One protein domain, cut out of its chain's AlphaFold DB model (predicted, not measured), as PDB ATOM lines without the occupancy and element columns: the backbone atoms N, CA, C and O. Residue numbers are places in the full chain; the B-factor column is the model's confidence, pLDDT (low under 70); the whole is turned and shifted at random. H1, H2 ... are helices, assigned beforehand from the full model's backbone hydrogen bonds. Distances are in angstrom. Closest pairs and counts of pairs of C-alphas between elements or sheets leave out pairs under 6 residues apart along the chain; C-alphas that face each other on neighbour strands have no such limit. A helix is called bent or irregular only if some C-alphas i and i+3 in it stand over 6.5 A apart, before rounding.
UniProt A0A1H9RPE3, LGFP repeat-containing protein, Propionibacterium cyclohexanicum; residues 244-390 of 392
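AT A GLANCE: This is residues 244 to 390 of the 392 residues of the protein "LGFP repeat-containing protein" of Propionibacterium cyclohexanicum (UniProt A0A1H9RPE3). Five crossed helices make the larger body, H7, H2, H1, H5 and H6, each touching the next and H6 touching H7 again. At the other end of the longest axis H3 and H4 make a smaller helical part, joined to that body by loops rather than by helix contacts. The printed part has 147 residues with seven named helices, H1 to H7 in order along the chain, and no named strand; the class is all helix, with 86 residues in named helices. It is compact, with a radius of gyration of the C-alphas of 14.7 A, and spans 41 by 32 by 24 A.

HOW THE PARTS SIT: Start at the longest helix, H7, residues 372 to 388. It touches H2, residues 257 to 267, at a steep tilt of 45 degrees, opposite ways; look at their closest C-alphas, Gly 258 and Thr 386, 4.1 A apart. With residues 372 to 379 alone, H7 touches H6, residues 353 to 365, at a steep tilt of 58 degrees; their closest C-alphas are Ile 357 and Gly 375, 3.8 A apart. H5, residues 332 to 347, touches H6 with residues 342 to 347 alone, and the closest C-alphas, Tyr 346 and Ala 359, are 5.1 A apart. H1, residues 244 to 253, touches H5 at a steep tilt of 42 degrees, the same way, with the C-alphas of Ala 249 and Cys 337 closest at 5.2 A. H1 also touches H2, where the C-alphas of Ala 250 and Leu 257 are closest at 5.6 A. Farther out, H3, residues 290 to 302, touches H4, residues 318 to 323, with residues 298 to 302 alone, about perpendicular at 76 degrees; the C-alphas of Ile 301 and Pro 318 are closest at 6.4 A. H3 and H5 are apart, as are H4 and H5. Every O i to N i+4 pair is within hydrogen-bond range in H1, H2, H4, H5, H6 and H7, and 7 of 9 are in H3.

IN THESE COORDINATES: Find C-alpha 372 at (-32.193, -58.334, 8.827); from there H7 runs 24.4 A to C-alpha 388 at (-55.667, -56.365, 15.226). H5 is 22.2 A long, H6 17.9 A, H3 16.4 A, H2 15.3 A, H1 14.3 A and H4 8.9 A. H3 is irregular, but only just: C-alphas 295 and 298 are 6.9 A apart. Find H1 beginning at C-alpha 244, (-56.742, -41.074, 9.968).

THE WHOLE: The two C-alphas farthest apart, those of Ser 303 and Ala 390, are 45.7 A apart. The links from H2 to H3, residues 268 to 289, and from H3 to H4, residues 303 to 317, are long. The printed part has no cut, its mean pLDDT is 95.8, and no printed residue is under 70.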
ATOM      1  N   GLN A 244     -55.885 -41.244  11.150       94.56
ATOM      2  CA  GLN A 244     -56.742 -41.074   9.968       94.56
ATOM      3  C   GLN A 244     -55.927 -40.937   8.676       94.56
ATOM      4  O   GLN A 244     -56.259 -41.551   7.664       94.56
ATOM      5  N   ALA A 245     -54.833 -40.173   8.716       97.44
ATOM      6  CA  ALA A 245     -53.957 -39.995   7.567       97.44
ATOM      7  C   ALA A 245     -53.174 -41.279   7.239       97.44
ATOM      8  O   ALA A 245     -52.944 -41.535   6.062       97.44
ATOM      9  N   ILE A 246     -52.828 -42.110   8.235       98.50
ATOM     10  CA  ILE A 246     -52.233 -43.440   8.008       98.50
ATOM     11  C   ILE A 246     -53.200 -44.315   7.211       98.50
ATOM     12  O   ILE A 246     -52.821 -44.868   6.180       98.50
ATOM     13  N   VAL A 247     -54.457 -44.411   7.664       97.94
ATOM     14  CA  VAL A 247     -55.489 -45.215   6.992       97.94
ATOM     15  C   VAL A 247     -55.732 -44.719   5.569       97.94
ATOM     16  O   VAL A 247     -55.759 -45.523   4.637       97.94
ATOM     17  N   GLN A 248     -55.860 -43.402   5.396       97.44
ATOM     18  CA  GLN A 248     -56.090 -42.800   4.087       97.44
ATOM     19  C   GLN A 248     -54.906 -43.027   3.141       97.44
ATOM     20  O   GLN A 248     -55.098 -43.472   2.013       97.44
ATOM     21  N   ALA A 249     -53.674 -42.787   3.602       98.31
ATOM     22  CA  ALA A 249     -52.483 -42.991   2.788       98.31
ATOM     23  C   ALA A 249     -52.320 -44.465   2.398       98.31
ATOM     24  O   ALA A 249     -52.057 -44.746   1.235       98.31
ATOM     25  N   ALA A 250     -52.525 -45.404   3.328       98.25
ATOM     26  CA  ALA A 250     -52.444 -46.836   3.046       98.25
ATOM     27  C   ALA A 250     -53.444 -47.257   1.958       98.25
ATOM     28  O   ALA A 250     -53.064 -47.929   0.996       98.25
ATOM     29  N   HIS A 251     -54.693 -46.792   2.077       96.56
ATOM     30  CA  HIS A 251     -55.736 -47.006   1.076       96.56
ATOM     31  C   HIS A 251     -55.326 -46.452  -0.297       96.56
ATOM     32  O   HIS A 251     -55.343 -47.182  -1.286       96.56
ATOM     33  N   ASP A 252     -54.892 -45.192  -0.358       97.75
ATOM     34  CA  ASP A 252     -54.608 -44.507  -1.625       97.75
ATOM     35  C   ASP A 252     -53.321 -44.993  -2.305       97.75
ATOM     36  O   ASP A 252     -53.162 -44.854  -3.520       97.75
ATOM     37  N   THR A 253     -52.397 -45.593  -1.549       97.88
ATOM     38  CA  THR A 253     -51.204 -46.245  -2.105       97.88
ATOM     39  C   THR A 253     -51.386 -47.736  -2.371       97.88
ATOM     40  O   THR A 253     -50.493 -48.345  -2.955       97.88
ATOM     41  N   GLY A 254     -52.496 -48.336  -1.933       96.25
ATOM     42  CA  GLY A 254     -52.730 -49.779  -2.018       96.25
ATOM     43  C   GLY A 254     -51.814 -50.618  -1.117       96.25
ATOM     44  O   GLY A 254     -51.640 -51.809  -1.368       96.25
ATOM     45  N   LEU A 255     -51.209 -50.019  -0.085       98.00
ATOM     46  CA  LEU A 255     -50.392 -50.758   0.878       98.00
ATOM     47  C   LEU A 255     -51.332 -51.359   1.934       98.00
ATOM     48  O   LEU A 255     -52.114 -50.608   2.519       98.00
ATOM     49  N   PRO A 256     -51.277 -52.675   2.221       97.50
ATOM     50  CA  PRO A 256     -52.111 -53.266   3.260       97.50
ATOM     51  C   PRO A 256     -51.954 -52.531   4.594       97.50
ATOM     52  O   PRO A 256     -50.833 -52.269   5.038       97.50
ATOM     53  N   LEU A 257     -53.074 -52.203   5.245       97.94
ATOM     54  CA  LEU A 257     -53.062 -51.307   6.404       97.94
ATOM     55  C   LEU A 257     -52.215 -51.840   7.568       97.94
ATOM     56  O   LEU A 257     -51.529 -51.059   8.219       97.94
ATOM     57  N   GLY A 258     -52.201 -53.155   7.800       97.81
ATOM     58  CA  GLY A 258     -51.339 -53.760   8.821       97.81
ATOM     59  C   GLY A 258     -49.845 -53.530   8.559       97.81
ATOM     60  O   GLY A 258     -49.087 -53.266   9.488       97.81
ATOM     61  N   ILE A 259     -49.431 -53.530   7.289       98.38
ATOM     62  CA  ILE A 259     -48.051 -53.243   6.872       98.38
ATOM     63  C   ILE A 259     -47.751 -51.743   7.007       98.38
ATOM     64  O   ILE A 259     -46.689 -51.366   7.502       98.38
ATOM     65  N   ALA A 260     -48.693 -50.881   6.621       98.50
ATOM     66  CA  ALA A 260     -48.577 -49.435   6.815       98.50
ATOM     67  C   ALA A 260     -48.419 -49.075   8.306       98.50
ATOM     68  O   ALA A 260     -47.517 -48.323   8.673       98.50
ATOM     69  N   ALA A 261     -49.243 -49.671   9.174       98.38
ATOM     70  CA  ALA A 261     -49.162 -49.515  10.622       98.38
ATOM     71  C   ALA A 261     -47.834 -50.043  11.185       98.38
ATOM     72  O   ALA A 261     -47.220 -49.381  12.018       98.38
ATOM     73  N   ALA A 262     -47.338 -51.182  10.694       98.31
ATOM     74  CA  ALA A 262     -46.031 -51.701  11.086       98.31
ATOM     75  C   ALA A 262     -44.888 -50.750  10.723       98.31
ATOM     76  O   ALA A 262     -44.006 -50.526  11.550       98.31
ATOM     77  N   LEU A 263     -44.927 -50.141   9.532       98.31
ATOM     78  CA  LEU A 263     -43.924 -49.154   9.137       98.31
ATOM     79  C   LEU A 263     -43.981 -47.942  10.065       98.31
ATOM     80  O   LEU A 263     -42.968 -47.538  10.620       98.31
ATOM     81  N   MET A 264     -45.177 -47.406  10.308       98.19
ATOM     82  CA  MET A 264     -45.339 -46.270  11.216       98.19
ATOM     83  C   MET A 264     -44.858 -46.602  12.631       98.19
ATOM     84  O   MET A 264     -44.173 -45.779  13.232       98.19
ATOM     85  N   ALA A 265     -45.134 -47.807  13.137       97.44
ATOM     86  CA  ALA A 265     -44.668 -48.261  14.446       97.44
ATOM     87  C   ALA A 265     -43.143 -48.385  14.536       97.44
ATOM     88  O   ALA A 265     -42.565 -48.119  15.589       97.44
ATOM     89  N   LYS A 266     -42.482 -48.789  13.446       95.44
ATOM     90  CA  LYS A 266     -41.020 -48.855  13.393       95.44
ATOM     91  C   LYS A 266     -40.363 -47.480  13.371       95.44
ATOM     92  O   LYS A 266     -39.269 -47.354  13.913       95.44
ATOM     93  N   GLU A 267     -41.011 -46.504  12.744       94.25
ATOM     94  CA  GLU A 267     -40.411 -45.202  12.468       94.25
ATOM     95  C   GLU A 267     -40.717 -44.150  13.537       94.25
ATOM     96  O   GLU A 267     -39.810 -43.579  14.136       94.25
ATOM     97  N   SER A 268     -41.993 -43.854  13.781       94.31
ATOM     98  CA  SER A 268     -42.368 -42.656  14.553       94.31
ATOM     99  C   SER A 268     -43.691 -42.769  15.306       94.31
ATOM    100  O   SER A 268     -44.164 -41.782  15.867       94.31
ATOM    101  N   MET A 269     -44.344 -43.933  15.264       96.69
ATOM    102  CA  MET A 269     -45.756 -44.094  15.628       96.69
ATOM    103  C   MET A 269     -46.665 -43.094  14.887       96.69
ATOM    104  O   MET A 269     -47.678 -42.646  15.415       96.69
ATOM    105  N   GLY A 270     -46.293 -42.697  13.664       96.50
ATOM    106  CA  GLY A 270     -47.034 -41.717  12.868       96.50
ATOM    107  C   GLY A 270     -46.760 -40.248  13.221       96.50
ATOM    108  O   GLY A 270     -47.446 -39.361  12.708       96.50
ATOM    109  N   ALA A 271     -45.799 -39.950  14.101       96.88
ATOM    110  CA  ALA A 271     -45.478 -38.583  14.504       96.88
ATOM    111  C   ALA A 271     -44.770 -37.801  13.383       96.88
ATOM    112  O   ALA A 271     -43.847 -38.287  12.733       96.88
ATOM    113  N   ASN A 272     -45.171 -36.544  13.176       97.19
ATOM    114  CA  ASN A 272     -44.603 -35.692  12.133       97.19
ATOM    115  C   ASN A 272     -43.336 -34.967  12.613       97.19
ATOM    116  O   ASN A 272     -43.350 -33.760  12.841       97.19
ATOM    117  N   VAL A 273     -42.246 -35.708  12.812       97.06
ATOM    118  CA  VAL A 273     -41.012 -35.198  13.437       97.06
ATOM    119  C   VAL A 273     -39.771 -35.436  12.579       97.06
ATOM    120  O   VAL A 273     -39.745 -36.330  11.732       97.06
ATOM    121  N   TYR A 274     -38.740 -34.619  12.784       96.81
ATOM    122  CA  TYR A 274     -37.395 -34.930  12.305       96.81
ATOM    123  C   TYR A 274     -36.775 -35.997  13.206       96.81
ATOM    124  O   TYR A 274     -36.928 -35.929  14.426       96.81
ATOM    125  N   GLY A 275     -36.060 -36.963  12.632       93.00
ATOM    126  CA  GLY A 275     -35.408 -37.991  13.438       93.00
ATOM    127  C   GLY A 275     -34.240 -37.441  14.262       93.00
ATOM    128  O   GLY A 275     -33.828 -36.281  14.154       93.00
ATOM    129  N   HIS A 276     -33.707 -38.281  15.138       89.62
ATOM    130  CA  HIS A 276     -32.759 -37.865  16.177       89.62
ATOM    131  C   HIS A 276     -31.307 -38.259  15.887       89.62
ATOM    132  O   HIS A 276     -30.444 -38.112  16.753       89.62
ATOM    133  N   ASP A 277     -31.013 -38.737  14.676       88.12
ATOM    134  CA  ASP A 277     -29.673 -39.197  14.322       88.12
ATOM    135  C   ASP A 277     -28.656 -38.059  14.423       88.12
ATOM    136  O   ASP A 277     -28.829 -36.973  13.854       88.12
ATOM    137  N   ALA A 278     -27.588 -38.293  15.185       86.88
ATOM    138  CA  ALA A 278     -26.545 -37.304  15.406       86.88
ATOM    139  C   ALA A 278     -25.865 -36.924  14.079       86.88
ATOM    140  O   ALA A 278     -25.512 -37.787  13.278       86.88
ATOM    141  N   GLY A 279     -25.661 -35.624  13.855       86.31
ATOM    142  CA  GLY A 279     -25.099 -35.104  12.600       86.31
ATOM    143  C   GLY A 279     -26.126 -34.882  11.483       86.31
ATOM    144  O   GLY A 279     -25.759 -34.416  10.407       86.31
ATOM    145  N   GLY A 280     -27.403 -35.167  11.748       90.88
ATOM    146  CA  GLY A 280     -28.528 -34.806  10.894       90.88
ATOM    147  C   GLY A 280     -28.738 -33.307  10.725       90.88
ATOM    148  O   GLY A 280     -28.608 -32.556  11.691       90.88
ATOM    149  N   ALA A 281     -29.159 -32.892   9.530       92.50
ATOM    150  CA  ALA A 281     -29.465 -31.504   9.184       92.50
ATOM    151  C   ALA A 281     -30.432 -30.836  10.173       92.50
ATOM    152  O   ALA A 281     -30.296 -29.648  10.450       92.50
ATOM    153  N   MET A 282     -31.387 -31.599  10.708       93.88
ATOM    154  CA  MET A 282     -32.393 -31.131  11.665       93.88
ATOM    155  C   MET A 282     -32.519 -32.092  12.852       93.88
ATOM    156  O   MET A 282     -33.624 -32.374  13.315       93.88
ATOM    157  N   SER A 283     -31.398 -32.662  13.307       91.44
ATOM    158  CA  SER A 283     -31.387 -33.669  14.378       91.44
ATOM    159  C   SER A 283     -32.079 -33.154  15.642       91.44
ATOM    160  O   SER A 283     -31.648 -32.168  16.240       91.44
ATOM    161  N   GLY A 284     -33.186 -33.796  16.025       83.12
ATOM    162  CA  GLY A 284     -33.963 -33.420  17.207       83.12
ATOM    163  C   GLY A 284     -34.632 -32.043  17.141       83.12
ATOM    164  O   GLY A 284     -35.023 -31.515  18.180       83.12
ATOM    165  N   ALA A 285     -34.806 -31.468  15.947       89.94
ATOM    166  CA  ALA A 285     -35.460 -30.169  15.761       89.94
ATOM    167  C   ALA A 285     -36.979 -30.179  16.048       89.94
ATOM    168  O   ALA A 285     -37.633 -29.142  15.946       89.94
ATOM    169  N   GLY A 286     -37.543 -31.336  16.409       92.19
ATOM    170  CA  GLY A 286     -38.953 -31.499  16.744       92.19
ATOM    171  C   GLY A 286     -39.826 -31.680  15.507       92.19
ATOM    172  O   GLY A 286     -39.514 -32.484  14.627       92.19
ATOM    173  N   GLU A 287     -40.945 -30.962  15.458       95.25
ATOM    174  CA  GLU A 287     -41.968 -31.120  14.424       95.25
ATOM    175  C   GLU A 287     -41.492 -30.677  13.026       95.25
ATOM    176  O   GLU A 287     -40.845 -29.633  12.844       95.25
ATOM    177  N   VAL A 288     -41.873 -31.450  12.005       96.88
ATOM    178  CA  VAL A 288     -41.701 -31.084  10.595       96.88
ATOM    179  C   VAL A 288     -42.809 -30.122  10.180       96.88
ATOM    180  O   VAL A 288     -43.873 -30.517   9.717       96.88
ATOM    181  N   THR A 289     -42.539 -28.826  10.295       97.38
ATOM    182  CA  THR A 289     -43.431 -27.778   9.780       97.38
ATOM    183  C   THR A 289     -43.028 -27.351   8.369       97.38
ATOM    184  O   THR A 289     -41.871 -27.505   7.966       97.38
ATOM    185  N   GLN A 290     -43.954 -26.738   7.622       97.31
ATOM    186  CA  GLN A 290     -43.642 -26.141   6.316       97.31
ATOM    187  C   GLN A 290     -42.473 -25.159   6.409       97.31
ATOM    188  O   GLN A 290     -41.582 -25.160   5.559       97.31
ATOM    189  N   GLN A 291     -42.461 -24.337   7.457       96.50
ATOM    190  CA  GLN A 291     -41.412 -23.356   7.686       96.50
ATOM    191  C   GLN A 291     -40.057 -24.033   7.907       96.50
ATOM    192  O   GLN A 291     -39.110 -23.739   7.183       96.50
ATOM    193  N   ASN A 292     -39.969 -24.967   8.860       95.56
ATOM    194  CA  ASN A 292     -38.717 -25.661   9.167       95.56
ATOM    195  C   ASN A 292     -38.208 -26.434   7.947       95.56
ATOM    196  O   ASN A 292     -37.013 -26.409   7.651       95.56
ATOM    197  N   PHE A 293     -39.114 -27.069   7.201       96.69
ATOM    198  CA  PHE A 293     -38.741 -27.838   6.025       96.69
ATOM    199  C   PHE A 293     -38.184 -26.943   4.912       96.69
ATOM    200  O   PHE A 293     -37.089 -27.180   4.406       96.69
ATOM    201  N   THR A 294     -38.917 -25.892   4.541       95.81
ATOM    202  CA  THR A 294     -38.564 -25.046   3.388       95.81
ATOM    203  C   THR A 294     -37.427 -24.070   3.675       95.81
ATOM    204  O   THR A 294     -36.653 -23.766   2.771       95.81
ATOM    205  N   GLN A 295     -37.306 -23.585   4.913       95.69
ATOM    206  CA  GLN A 295     -36.334 -22.547   5.268       95.69
ATOM    207  C   GLN A 295     -35.040 -23.098   5.867       95.69
ATOM    208  O   GLN A 295     -34.036 -22.391   5.850       95.69
ATOM    209  N   GLN A 296     -35.043 -24.324   6.401       95.50
ATOM    210  CA  GLN A 296     -33.878 -24.887   7.096       95.50
ATOM    211  C   GLN A 296     -33.461 -26.233   6.500       95.50
ATOM    212  O   GLN A 296     -32.360 -26.344   5.960       95.50
ATOM    213  N   PHE A 297     -34.351 -27.230   6.524       96.62
ATOM    214  CA  PHE A 297     -34.012 -28.591   6.104       96.62
ATOM    215  C   PHE A 297     -33.631 -28.671   4.621       96.62
ATOM    216  O   PHE A 297     -32.518 -29.075   4.292       96.62
ATOM    217  N   LEU A 298     -34.525 -28.269   3.710       96.31
ATOM    218  CA  LEU A 298     -34.299 -28.417   2.272       96.31
ATOM    219  C   LEU A 298     -33.051 -27.648   1.791       96.31
ATOM    220  O   LEU A 298     -32.243 -28.256   1.086       96.31
ATOM    221  N   PRO A 299     -32.807 -26.382   2.194       97.00
ATOM    222  CA  PRO A 299     -31.556 -25.693   1.872       97.00
ATOM    223  C   PRO A 299     -30.301 -26.424   2.371       97.00
ATOM    224  O   PRO A 299     -29.308 -26.496   1.643       97.00
ATOM    225  N   ALA A 300     -30.340 -27.002   3.578       95.88
ATOM    226  CA  ALA A 300     -29.227 -27.782   4.114       95.88
ATOM    227  C   ALA A 300     -28.975 -29.049   3.280       95.88
ATOM    228  O   ALA A 300     -27.833 -29.322   2.911       95.88
ATOM    229  N   ILE A 301     -30.031 -29.778   2.905       96.50
ATOM    230  CA  ILE A 301     -29.931 -30.967   2.045       96.50
ATOM    231  C   ILE A 301     -29.379 -30.619   0.659       96.50
ATOM    232  O   ILE A 301     -28.478 -31.300   0.170       96.50
ATOM    233  N   LEU A 302     -29.850 -29.532   0.044       95.38
ATOM    234  CA  LEU A 302     -29.330 -29.050  -1.243       95.38
ATOM    235  C   LEU A 302     -27.856 -28.617  -1.159       95.38
ATOM    236  O   LEU A 302     -27.154 -28.642  -2.167       95.38
ATOM    237  N   SER A 303     -27.385 -28.274   0.042       95.81
ATOM    238  CA  SER A 303     -25.987 -27.934   0.334       95.81
ATOM    239  C   SER A 303     -25.138 -29.144   0.757       95.81
ATOM    240  O   SER A 303     -23.979 -28.975   1.130       95.81
ATOM    241  N   GLY A 304     -25.688 -30.362   0.697       94.69
ATOM    242  CA  GLY A 304     -24.971 -31.608   0.982       94.69
ATOM    243  C   GLY A 304     -25.029 -32.083   2.437       94.69
ATOM    244  O   GLY A 304     -24.246 -32.955   2.810       94.69
ATOM    245  N   ALA A 305     -25.927 -31.540   3.265       94.19
ATOM    246  CA  ALA A 305     -26.132 -32.044   4.621       94.19
ATOM    247  C   ALA A 305     -26.747 -33.456   4.629       94.19
ATOM    248  O   ALA A 305     -27.454 -33.865   3.705       94.19
ATOM    249  N   ILE A 306     -26.500 -34.193   5.713       93.12
ATOM    250  CA  ILE A 306     -27.072 -35.523   5.941       93.12
ATOM    251  C   ILE A 306     -28.515 -35.362   6.426       93.12
ATOM    252  O   ILE A 306     -28.787 -34.586   7.338       93.12
ATOM    253  N   SER A 307     -29.446 -36.105   5.835       93.56
ATOM    254  CA  SER A 307     -30.829 -36.169   6.312       93.56
ATOM    255  C   SER A 307     -30.963 -37.191   7.442       93.56
ATOM    256  O   SER A 307     -30.397 -38.279   7.372       93.56
ATOM    257  N   ASN A 308     -31.734 -36.833   8.465       88.81
ATOM    258  CA  ASN A 308     -31.969 -37.604   9.690       88.81
ATOM    259  C   ASN A 308     -33.412 -38.093   9.816       88.81
ATOM    260  O   ASN A 308     -33.925 -38.169  10.921       88.81
ATOM    261  N   GLY A 309     -34.082 -38.355   8.696       93.44
ATOM    262  CA  GLY A 309     -35.482 -38.773   8.693       93.44
ATOM    263  C   GLY A 309     -36.429 -37.578   8.774       93.44
ATOM    264  O   GLY A 309     -36.274 -36.678   9.602       93.44
ATOM    265  N   VAL A 310     -37.415 -37.556   7.880       96.44
ATOM    266  CA  VAL A 310     -38.438 -36.506   7.818       96.44
ATOM    267  C   VAL A 310     -39.822 -37.130   7.911       96.44
ATOM    268  O   VAL A 310     -40.180 -37.956   7.067       96.44
ATOM    269  N   GLY A 311     -40.608 -36.664   8.880       96.75
ATOM    270  CA  GLY A 311     -42.043 -36.909   8.992       96.75
ATOM    271  C   GLY A 311     -42.393 -38.323   9.461       96.75
ATOM    272  O   GLY A 311     -41.519 -39.065   9.915       96.75
ATOM    273  N   PRO A 312     -43.666 -38.733   9.344       97.06
ATOM    274  CA  PRO A 312     -44.137 -40.005   9.886       97.06
ATOM    275  C   PRO A 312     -43.404 -41.230   9.334       97.06
ATOM    276  O   PRO A 312     -43.144 -42.179  10.072       97.06
ATOM    277  N   SER A 313     -43.028 -41.198   8.051       97.19
ATOM    278  CA  SER A 313     -42.314 -42.300   7.389       97.19
ATOM    279  C   SER A 313     -40.795 -42.226   7.525       97.19
ATOM    280  O   SER A 313     -40.111 -43.058   6.931       97.19
ATOM    281  N   GLN A 314     -40.273 -41.221   8.243       95.75
ATOM    282  CA  GLN A 314     -38.841 -40.998   8.464       95.75
ATOM    283  C   GLN A 314     -38.023 -41.122   7.168       95.75
ATOM    284  O   GLN A 314     -37.063 -41.878   7.069       95.75
ATOM    285  N   ILE A 315     -38.397 -40.367   6.129       95.69
ATOM    286  CA  ILE A 315     -37.694 -40.420   4.838       95.69
ATOM    287  C   ILE A 315     -36.269 -39.875   5.000       95.69
ATOM    288  O   ILE A 315     -36.085 -38.726   5.399       95.69
ATOM    289  N   THR A 316     -35.255 -40.682   4.678       93.25
ATOM    290  CA  THR A 316     -33.841 -40.336   4.914       93.25
ATOM    291  C   THR A 316     -33.067 -40.004   3.643       93.25
ATOM    292  O   THR A 316     -32.190 -39.155   3.694       93.25
ATOM    293  N   TYR A 317     -33.358 -40.602   2.486       94.38
ATOM    294  CA  TYR A 317     -32.488 -40.445   1.313       94.38
ATOM    295  C   TYR A 317     -32.565 -39.034   0.682       94.38
ATOM    296  O   TYR A 317     -33.613 -38.668   0.138       94.38
ATOM    297  N   PRO A 318     -31.456 -38.254   0.658       94.06
ATOM    298  CA  PRO A 318     -31.436 -36.883   0.133       94.06
ATOM    299  C   PRO A 318     -31.968 -36.735  -1.295       94.06
ATOM    300  O   PRO A 318     -32.646 -35.757  -1.613       94.06
ATOM    301  N   GLY A 319     -31.698 -37.723  -2.157       94.75
ATOM    302  CA  GLY A 319     -32.091 -37.685  -3.564       94.75
ATOM    303  C   GLY A 319     -33.602 -37.561  -3.771       94.75
ATOM    304  O   GLY A 319     -34.025 -36.901  -4.719       94.75
ATOM    305  N   TYR A 320     -34.420 -38.100  -2.860       96.38
ATOM    306  CA  TYR A 320     -35.876 -37.971  -2.949       96.38
ATOM    307  C   TYR A 320     -36.338 -36.522  -2.795       96.38
ATOM    308  O   TYR A 320     -37.192 -36.076  -3.563       96.38
ATOM    309  N   PHE A 321     -35.736 -35.760  -1.879       96.25
ATOM    310  CA  PHE A 321     -36.063 -34.345  -1.686       96.25
ATOM    311  C   PHE A 321     -35.583 -33.489  -2.859       96.25
ATOM    312  O   PHE A 321     -36.306 -32.602  -3.304       96.25
ATOM    313  N   VAL A 322     -34.399 -33.792  -3.407       94.06
ATOM    314  CA  VAL A 322     -33.838 -33.078  -4.568       94.06
ATOM    315  C   VAL A 322     -34.707 -33.265  -5.813       94.06
ATOM    316  O   VAL A 322     -34.937 -32.303  -6.544       94.06
ATOM    317  N   GLN A 323     -35.198 -34.484  -6.045       95.81
ATOM    318  CA  GLN A 323     -36.010 -34.828  -7.215       95.81
ATOM    319  C   GLN A 323     -37.468 -34.367  -7.091       95.81
ATOM    320  O   GLN A 323     -38.117 -34.115  -8.103       95.81
ATOM    321  N   ASN A 324     -37.986 -34.233  -5.867       95.25
ATOM    322  CA  ASN A 324     -39.398 -33.954  -5.607       95.25
ATOM    323  C   ASN A 324     -39.583 -32.716  -4.711       95.25
ATOM    324  O   ASN A 324     -40.304 -32.753  -3.714       95.25
ATOM    325  N   GLN A 325     -38.938 -31.600  -5.061       92.56
ATOM    326  CA  GLN A 325     -38.961 -30.364  -4.255       92.56
ATOM    327  C   GLN A 325     -40.358 -29.745  -4.105       92.56
ATOM    328  O   GLN A 325     -40.601 -28.996  -3.164       92.56
ATOM    329  N   ASN A 326     -41.281 -30.071  -5.014       92.00
ATOM    330  CA  ASN A 326     -42.651 -29.556  -4.998       92.00
ATOM    331  C   ASN A 326     -43.599 -30.361  -4.094       92.00
ATOM    332  O   ASN A 326     -44.755 -29.969  -3.941       92.00
ATOM    333  N   LEU A 327     -43.159 -31.490  -3.525       95.62
ATOM    334  CA  LEU A 327     -43.980 -32.236  -2.573       95.62
ATOM    335  C   LEU A 327     -44.016 -31.515  -1.224       95.62
ATOM    336  O   LEU A 327     -42.998 -31.037  -0.722       95.62
ATOM    337  N   ALA A 328     -45.199 -31.486  -0.614       97.00
ATOM    338  CA  ALA A 328     -45.405 -30.964   0.729       97.00
ATOM    339  C   ALA A 328     -44.882 -31.963   1.775       97.00
ATOM    340  O   ALA A 328     -45.648 -32.617   2.469       97.00
ATOM    341  N   TRP A 329     -43.563 -32.106   1.890       96.69
ATOM    342  CA  TRP A 329     -42.921 -33.085   2.780       96.69
ATOM    343  C   TRP A 329     -43.243 -32.920   4.272       96.69
ATOM    344  O   TRP A 329     -43.048 -33.859   5.042       96.69
ATOM    345  N   TRP A 330     -43.716 -31.735   4.659       96.81
ATOM    346  CA  TRP A 330     -44.189 -31.398   6.003       96.81
ATOM    347  C   TRP A 330     -45.622 -31.857   6.287       96.81
ATOM    348  O   TRP A 330     -46.037 -31.837   7.441       96.81
ATOM    349  N   ASP A 331     -46.393 -32.215   5.260       97.69
ATOM    350  CA  ASP A 331     -47.738 -32.757   5.418       97.69
ATOM    351  C   ASP A 331     -47.650 -34.266   5.724       97.69
ATOM    352  O   ASP A 331     -47.105 -35.018   4.904       97.69
ATOM    353  N   PRO A 332     -48.178 -34.739   6.873       97.81
ATOM    354  CA  PRO A 332     -48.104 -36.145   7.265       97.81
ATOM    355  C   PRO A 332     -48.635 -37.097   6.194       97.81
ATOM    356  O   PRO A 332     -48.006 -38.116   5.914       97.81
ATOM    357  N   TYR A 333     -49.769 -36.761   5.571       98.25
ATOM    358  CA  TYR A 333     -50.380 -37.588   4.531       98.25
ATOM    359  C   TYR A 333     -49.463 -37.713   3.308       98.25
ATOM    360  O   TYR A 333     -49.140 -38.823   2.889       98.25
ATOM    361  N   THR A 334     -48.968 -36.591   2.783       98.06
ATOM    362  CA  THR A 334     -48.049 -36.566   1.634       98.06
ATOM    363  C   THR A 334     -46.769 -37.358   1.912       98.06
ATOM    364  O   THR A 334     -46.328 -38.143   1.067       98.06
ATOM    365  N   ASN A 335     -46.191 -37.193   3.106       98.12
ATOM    366  CA  ASN A 335     -45.002 -37.922   3.544       98.12
ATOM    367  C   ASN A 335     -45.251 -39.442   3.588       98.12
ATOM    368  O   ASN A 335     -44.472 -40.215   3.023       98.12
ATOM    369  N   MET A 336     -46.376 -39.860   4.177       98.50
ATOM    370  CA  MET A 336     -46.782 -41.267   4.244       98.50
ATOM    371  C   MET A 336     -47.078 -41.866   2.880       98.50
ATOM    372  O   MET A 336     -46.600 -42.957   2.588       98.50
ATOM    373  N   CYS A 337     -47.774 -41.155   1.993       98.50
ATOM    374  CA  CYS A 337     -47.990 -41.632   0.631       98.50
ATOM    375  C   CYS A 337     -46.672 -41.910  -0.102       98.50
ATOM    376  O   CYS A 337     -46.600 -42.848  -0.895       98.50
ATOM    377  N   PHE A 338     -45.628 -41.113   0.140       98.44
ATOM    378  CA  PHE A 338     -44.315 -41.365  -0.449       98.44
ATOM    379  C   PHE A 338     -43.656 -42.612   0.156       98.44
ATOM    380  O   PHE A 338     -43.278 -43.522  -0.584       98.44
ATOM    381  N   GLY A 339     -43.573 -42.694   1.490       98.06
ATOM    382  CA  GLY A 339     -42.987 -43.842   2.192       98.06
ATOM    383  C   GLY A 339     -43.702 -45.161   1.890       98.06
ATOM    384  O   GLY A 339     -43.063 -46.171   1.595       98.06
ATOM    385  N   PHE A 340     -45.034 -45.149   1.859       98.62
ATOM    386  CA  PHE A 340     -45.841 -46.330   1.559       98.62
ATOM    387  C   PHE A 340     -45.688 -46.791   0.112       98.62
ATOM    388  O   PHE A 340     -45.639 -47.994  -0.123       98.62
ATOM    389  N   LYS A 341     -45.526 -45.876  -0.855       98.44
ATOM    390  CA  LYS A 341     -45.204 -46.251  -2.244       98.44
ATOM    391  C   LYS A 341     -43.828 -46.901  -2.366       98.44
ATOM    392  O   LYS A 341     -43.696 -47.855  -3.129       98.44
ATOM    393  N   LEU A 342     -42.826 -46.432  -1.616       97.88
ATOM    394  CA  LEU A 342     -41.517 -47.093  -1.568       97.88
ATOM    395  C   LEU A 342     -41.650 -48.515  -1.021       97.88
ATOM    396  O   LEU A 342     -41.204 -49.462  -1.662       97.88
ATOM    397  N   MET A 343     -42.317 -48.664   0.126       98.44
ATOM    398  CA  MET A 343     -42.531 -49.969   0.752       98.44
ATOM    399  C   MET A 343     -43.315 -50.917  -0.164       98.44
ATOM    400  O   MET A 343     -42.902 -52.054  -0.374       98.44
ATOM    401  N   ALA A 344     -44.403 -50.443  -0.774       98.19
ATOM    402  CA  ALA A 344     -45.172 -51.215  -1.749       98.19
ATOM    403  C   ALA A 344     -44.314 -51.636  -2.953       98.19
ATOM    404  O   ALA A 344     -44.441 -52.764  -3.426       98.19
ATOM    405  N   GLY A 345     -43.410 -50.765  -3.414       97.75
ATOM    406  CA  GLY A 345     -42.449 -51.076  -4.469       97.75
ATOM    407  C   GLY A 345     -41.449 -52.166  -4.075       97.75
ATOM    408  O   GLY A 345     -41.161 -53.036  -4.891       97.75
ATOM    409  N   TYR A 346     -40.957 -52.161  -2.833       97.75
ATOM    410  CA  TYR A 346     -40.060 -53.210  -2.329       97.75
ATOM    411  C   TYR A 346     -40.763 -54.560  -2.177       97.75
ATOM    412  O   TYR A 346     -40.158 -55.589  -2.457       97.75
ATOM    413  N   LEU A 347     -42.032 -54.549  -1.764       98.00
ATOM    414  CA  LEU A 347     -42.846 -55.760  -1.624       98.00
ATOM    415  C   LEU A 347     -43.292 -56.312  -2.979       98.00
ATOM    416  O   LEU A 347     -43.419 -57.520  -3.143       98.00
ATOM    417  N   ASN A 348     -43.566 -55.434  -3.949       96.38
ATOM    418  CA  ASN A 348     -44.018 -55.792  -5.295       96.38
ATOM    419  C   ASN A 348     -45.194 -56.800  -5.302       96.38
ATOM    420  O   ASN A 348     -45.268 -57.699  -6.138       96.38
ATOM    421  N   GLY A 349     -46.108 -56.663  -4.335       96.25
ATOM    422  CA  GLY A 349     -47.273 -57.537  -4.155       96.25
ATOM    423  C   GLY A 349     -47.005 -58.885  -3.468       96.25
ATOM    424  O   GLY A 349     -47.955 -59.633  -3.252       96.25
ATOM    425  N   ASP A 350     -45.760 -59.200  -3.104       97.75
ATOM    426  CA  ASP A 350     -45.415 -60.358  -2.274       97.75
ATOM    427  C   ASP A 350     -45.401 -59.951  -0.795       97.75
ATOM    428  O   ASP A 350     -44.573 -59.148  -0.363       97.75
ATOM    429  N   TYR A 351     -46.329 -60.514  -0.023       97.12
ATOM    430  CA  TYR A 351     -46.488 -60.264   1.413       97.12
ATOM    431  C   TYR A 351     -46.087 -61.471   2.272       97.12
ATOM    432  O   TYR A 351     -46.563 -61.609   3.394       97.12
ATOM    433  N   SER A 352     -45.256 -62.372   1.742       98.00
ATOM    434  CA  SER A 352     -44.641 -63.434   2.539       98.00
ATOM    435  C   SER A 352     -43.674 -62.866   3.581       98.00
ATOM    436  O   SER A 352     -43.068 -61.816   3.361       98.00
ATOM    437  N   ASP A 353     -43.455 -63.598   4.675       97.62
ATOM    438  CA  ASP A 353     -42.517 -63.220   5.743       97.62
ATOM    439  C   ASP A 353     -41.126 -62.876   5.176       97.62
ATOM    440  O   ASP A 353     -40.504 -61.882   5.542       97.62
ATOM    441  N   ALA A 354     -40.642 -63.663   4.204       97.75
ATOM    442  CA  ALA A 354     -39.358 -63.419   3.550       97.75
ATOM    443  C   ALA A 354     -39.330 -62.077   2.794       97.75
ATOM    444  O   ALA A 354     -38.341 -61.344   2.886       97.75
ATOM    445  N   SER A 355     -40.412 -61.744   2.083       98.12
ATOM    446  CA  SER A 355     -40.561 -60.467   1.381       98.12
ATOM    447  C   SER A 355     -40.671 -59.297   2.361       98.12
ATOM    448  O   SER A 355     -39.967 -58.301   2.205       98.12
ATOM    449  N   LEU A 356     -41.458 -59.435   3.433       98.25
ATOM    450  CA  LEU A 356     -41.586 -58.422   4.487       98.25
ATOM    451  C   LEU A 356     -40.240 -58.137   5.165       98.25
ATOM    452  O   LEU A 356     -39.859 -56.974   5.321       98.25
ATOM    453  N   ILE A 357     -39.470 -59.179   5.492       98.44
ATOM    454  CA  ILE A 357     -38.128 -59.043   6.073       98.44
ATOM    455  C   ILE A 357     -37.182 -58.323   5.104       98.44
ATOM    456  O   ILE A 357     -36.453 -57.411   5.513       98.44
ATOM    457  N   ALA A 358     -37.185 -58.705   3.825       98.25
ATOM    458  CA  ALA A 358     -36.338 -58.090   2.807       98.25
ATOM    459  C   ALA A 358     -36.720 -56.622   2.551       98.25
ATOM    460  O   ALA A 358     -35.841 -55.757   2.479       98.25
ATOM    461  N   ALA A 359     -38.015 -56.320   2.466       98.25
ATOM    462  CA  ALA A 359     -38.537 -54.977   2.251       98.25
ATOM    463  C   ALA A 359     -38.239 -54.061   3.444       98.25
ATOM    464  O   ALA A 359     -37.716 -52.965   3.247       98.25
ATOM    465  N   GLY A 360     -38.457 -54.527   4.679       97.62
ATOM    466  CA  GLY A 360     -38.092 -53.788   5.890       97.62
ATOM    467  C   GLY A 360     -36.584 -53.531   5.987       97.62
ATOM    468  O   GLY A 360     -36.157 -52.411   6.264       97.62
ATOM    469  N   SER A 361     -35.758 -54.538   5.678       97.88
ATOM    470  CA  SER A 361     -34.294 -54.384   5.633       97.88
ATOM    471  C   SER A 361     -33.860 -53.361   4.579       97.88
ATOM    472  O   SER A 361     -32.979 -52.540   4.840       97.88
ATOM    473  N   THR A 362     -34.507 -53.380   3.410       97.62
ATOM    474  CA  THR A 362     -34.251 -52.434   2.316       97.62
ATOM    475  C   THR A 362     -34.670 -51.022   2.695       97.62
ATOM    476  O   THR A 362     -33.916 -50.086   2.452       97.62
ATOM    477  N   TYR A 363     -35.828 -50.863   3.334       96.56
ATOM    478  CA  TYR A 363     -36.314 -49.562   3.785       96.56
ATOM    479  C   TYR A 363     -35.344 -48.913   4.779       96.56
ATOM    480  O   TYR A 363     -35.021 -47.736   4.642       96.56
ATOM    481  N   ASN A 364     -34.815 -49.694   5.725       95.06
ATOM    482  CA  ASN A 364     -33.893 -49.195   6.742       95.06
ATOM    483  C   ASN A 364     -32.456 -48.973   6.228       95.06
ATOM    484  O   ASN A 364     -31.836 -47.965   6.551       95.06
ATOM    485  N   SER A 365     -31.911 -49.915   5.450       93.56
ATOM    486  CA  SER A 365     -30.473 -49.954   5.119       93.56
ATOM    487  C   SER A 365     -30.144 -49.725   3.641       93.56
ATOM    488  O   SER A 365     -28.977 -49.732   3.252       93.56
ATOM    489  N   GLY A 366     -31.162 -49.579   2.791       93.81
ATOM    490  CA  GLY A 366     -31.022 -49.496   1.337       93.81
ATOM    491  C   GLY A 366     -30.770 -50.837   0.638       93.81
ATOM    492  O   GLY A 366     -30.695 -50.868  -0.588       93.81
ATOM    493  N   THR A 367     -30.644 -51.951   1.373       95.19
ATOM    494  CA  THR A 367     -30.442 -53.293   0.794       95.19
ATOM    495  C   THR A 367     -31.245 -54.364   1.530       95.19
ATOM    496  O   THR A 367     -31.452 -54.278   2.740       95.19
ATOM    497  N   ALA A 368     -31.629 -55.431   0.827       94.38
ATOM    498  CA  ALA A 368     -32.431 -56.519   1.399       94.38
ATOM    499  C   ALA A 368     -31.734 -57.293   2.537       94.38
ATOM    500  O   ALA A 368     -32.395 -58.015   3.277       94.38
ATOM    501  N   THR A 369     -30.413 -57.149   2.692       93.44
ATOM    502  CA  THR A 369     -29.605 -57.899   3.668       93.44
ATOM    503  C   THR A 369     -28.880 -57.019   4.688       93.44
ATOM    504  O   THR A 369     -28.187 -57.554   5.549       93.44
ATOM    505  N   GLY A 370     -28.987 -55.688   4.604       90.75
ATOM    506  CA  GLY A 370     -28.191 -54.769   5.429       90.75
ATOM    507  C   GLY A 370     -28.674 -54.618   6.877       90.75
ATOM    508  O   GLY A 370     -27.882 -54.256   7.744       90.75
ATOM    509  N   ALA A 371     -29.941 -54.941   7.164       94.38
ATOM    510  CA  ALA A 371     -30.533 -54.848   8.504       94.38
ATOM    511  C   ALA A 371     -31.597 -55.940   8.763       94.38
ATOM    512  O   ALA A 371     -32.758 -55.626   9.034       94.38
ATOM    513  N   PRO A 372     -31.228 -57.236   8.721       94.06
ATOM    514  CA  PRO A 372     -32.193 -58.334   8.827       94.06
ATOM    515  C   PRO A 372     -32.976 -58.330  10.148       94.06
ATOM    516  O   PRO A 372     -34.140 -58.717  10.174       94.06
ATOM    517  N   TRP A 373     -32.376 -57.837  11.237       96.81
ATOM    518  CA  TRP A 373     -33.041 -57.674  12.535       96.81
ATOM    519  C   TRP A 373     -34.184 -56.647  12.483       96.81
ATOM    520  O   TRP A 373     -35.213 -56.829  13.134       96.81
ATOM    521  N   TYR A 374     -34.028 -55.578  11.693       97.19
ATOM    522  CA  TYR A 374     -35.077 -54.585  11.490       97.19
ATOM    523  C   TYR A 374     -36.213 -55.225  10.690       97.19
ATOM    524  O   TYR A 374     -37.368 -55.128  11.096       97.19
ATOM    525  N   GLY A 375     -35.872 -55.937   9.607       97.62
ATOM    526  CA  GLY A 375     -36.829 -56.665   8.775       97.62
ATOM    527  C   GLY A 375     -37.659 -57.690   9.554       97.62
ATOM    528  O   GLY A 375     -38.876 -57.701   9.435       97.62
ATOM    529  N   GLN A 376     -37.026 -58.497  10.410       98.06
ATOM    530  CA  GLN A 376     -37.714 -59.470  11.276       98.06
ATOM    531  C   GLN A 376     -38.676 -58.800  12.263       98.06
ATOM    532  O   GLN A 376     -39.797 -59.260  12.460       98.06
ATOM    533  N   SER A 377     -38.254 -57.693  12.878       97.94
ATOM    534  CA  SER A 377     -39.119 -56.914  13.769       97.94
ATOM    535  C   SER A 377     -40.290 -56.270  13.018       97.94
ATOM    536  O   SER A 377     -41.387 -56.186  13.567       97.94
ATOM    537  N   PHE A 378     -40.067 -55.809  11.787       98.25
ATOM    538  CA  PHE A 378     -41.099 -55.230  10.933       98.25
ATOM    539  C   PHE A 378     -42.150 -56.267  10.517       98.25
ATOM    540  O   PHE A 378     -43.339 -55.999  10.653       98.25
ATOM    541  N   ASP A 379     -41.722 -57.456  10.095       98.44
ATOM    542  CA  ASP A 379     -42.600 -58.587   9.772       98.44
ATOM    543  C   ASP A 379     -43.522 -58.958  10.950       98.44
ATOM    544  O   ASP A 379     -44.747 -58.955  10.823       98.44
ATOM    545  N   GLN A 380     -42.954 -59.128  12.149       98.06
ATOM    546  CA  GLN A 380     -43.737 -59.407  13.360       98.06
ATOM    547  C   GLN A 380     -44.786 -58.324  13.649       98.06
ATOM    548  O   GLN A 380     -45.923 -58.632  14.014       98.06
ATOM    549  N   LEU A 381     -44.425 -57.048  13.483       97.81
ATOM    550  CA  LEU A 381     -45.370 -55.943  13.635       97.81
ATOM    551  C   LEU A 381     -46.459 -55.980  12.559       97.81
ATOM    552  O   LEU A 381     -47.622 -55.750  12.888       97.81
ATOM    553  N   ALA A 382     -46.116 -56.292  11.308       97.94
ATOM    554  CA  ALA A 382     -47.072 -56.384  10.208       97.94
ATOM    555  C   ALA A 382     -48.116 -57.474  10.463       97.94
ATOM    556  O   ALA A 382     -49.311 -57.217  10.304       97.94
ATOM    557  N   VAL A 383     -47.696 -58.644  10.946       96.81
ATOM    558  CA  VAL A 383     -48.606 -59.725  11.352       96.81
ATOM    559  C   VAL A 383     -49.518 -59.274  12.495       96.81
ATOM    560  O   VAL A 383     -50.739 -59.419  12.412       96.81
ATOM    561  N   ASN A 384     -48.953 -58.673  13.545       95.94
ATOM    562  CA  ASN A 384     -49.722 -58.236  14.713       95.94
ATOM    563  C   ASN A 384     -50.778 -57.183  14.354       95.94
ATOM    564  O   ASN A 384     -51.939 -57.324  14.738       95.94
ATOM    565  N   TRP A 385     -50.403 -56.159  13.585       96.75
ATOM    566  CA  TRP A 385     -51.337 -55.118  13.159       96.75
ATOM    567  C   TRP A 385     -52.377 -55.636  12.176       96.75
ATOM    568  O   TRP A 385     -53.539 -55.261  12.283       96.75
ATOM    569  N   THR A 386     -52.003 -56.542  11.269       95.81
ATOM    570  CA  THR A 386     -52.968 -57.184  10.365       95.81
ATOM    571  C   THR A 386     -54.033 -57.948  11.150       95.81
ATOM    572  O   THR A 386     -55.215 -57.832  10.839       95.81
ATOM    573  N   ASN A 387     -53.644 -58.663  12.209       93.06
ATOM    574  CA  ASN A 387     -54.585 -59.379  13.069       93.06
ATOM    575  C   ASN A 387     -55.466 -58.433  13.897       93.06
ATOM    576  O   ASN A 387     -56.661 -58.679  14.027       93.06
ATOM    577  N   LEU A 388     -54.905 -57.351  14.446       89.19
ATOM    578  CA  LEU A 388     -55.667 -56.365  15.226       89.19
ATOM    579  C   LEU A 388     -56.674 -55.582  14.378       89.19
ATOM    580  O   LEU A 388     -57.743 -55.227  14.863       89.19
ATOM    581  N   LEU A 389     -56.333 -55.316  13.119       90.38
ATOM    582  CA  LEU A 389     -57.182 -54.597  12.170       90.38
ATOM    583  C   LEU A 389     -58.110 -55.538  11.385       90.38
ATOM    584  O   LEU A 389     -58.886 -55.081  10.540       90.38
ATOM    585  N   ALA A 390     -58.047 -56.848  11.647       84.31
ATOM    586  CA  ALA A 390     -58.898 -57.831  10.995       84.31
ATOM    587  C   ALA A 390     -60.371 -57.576  11.347       84.31
ATOM    588  O   ALA A 390     -60.751 -57.528  12.515       84.31
TER     589      ALA A 390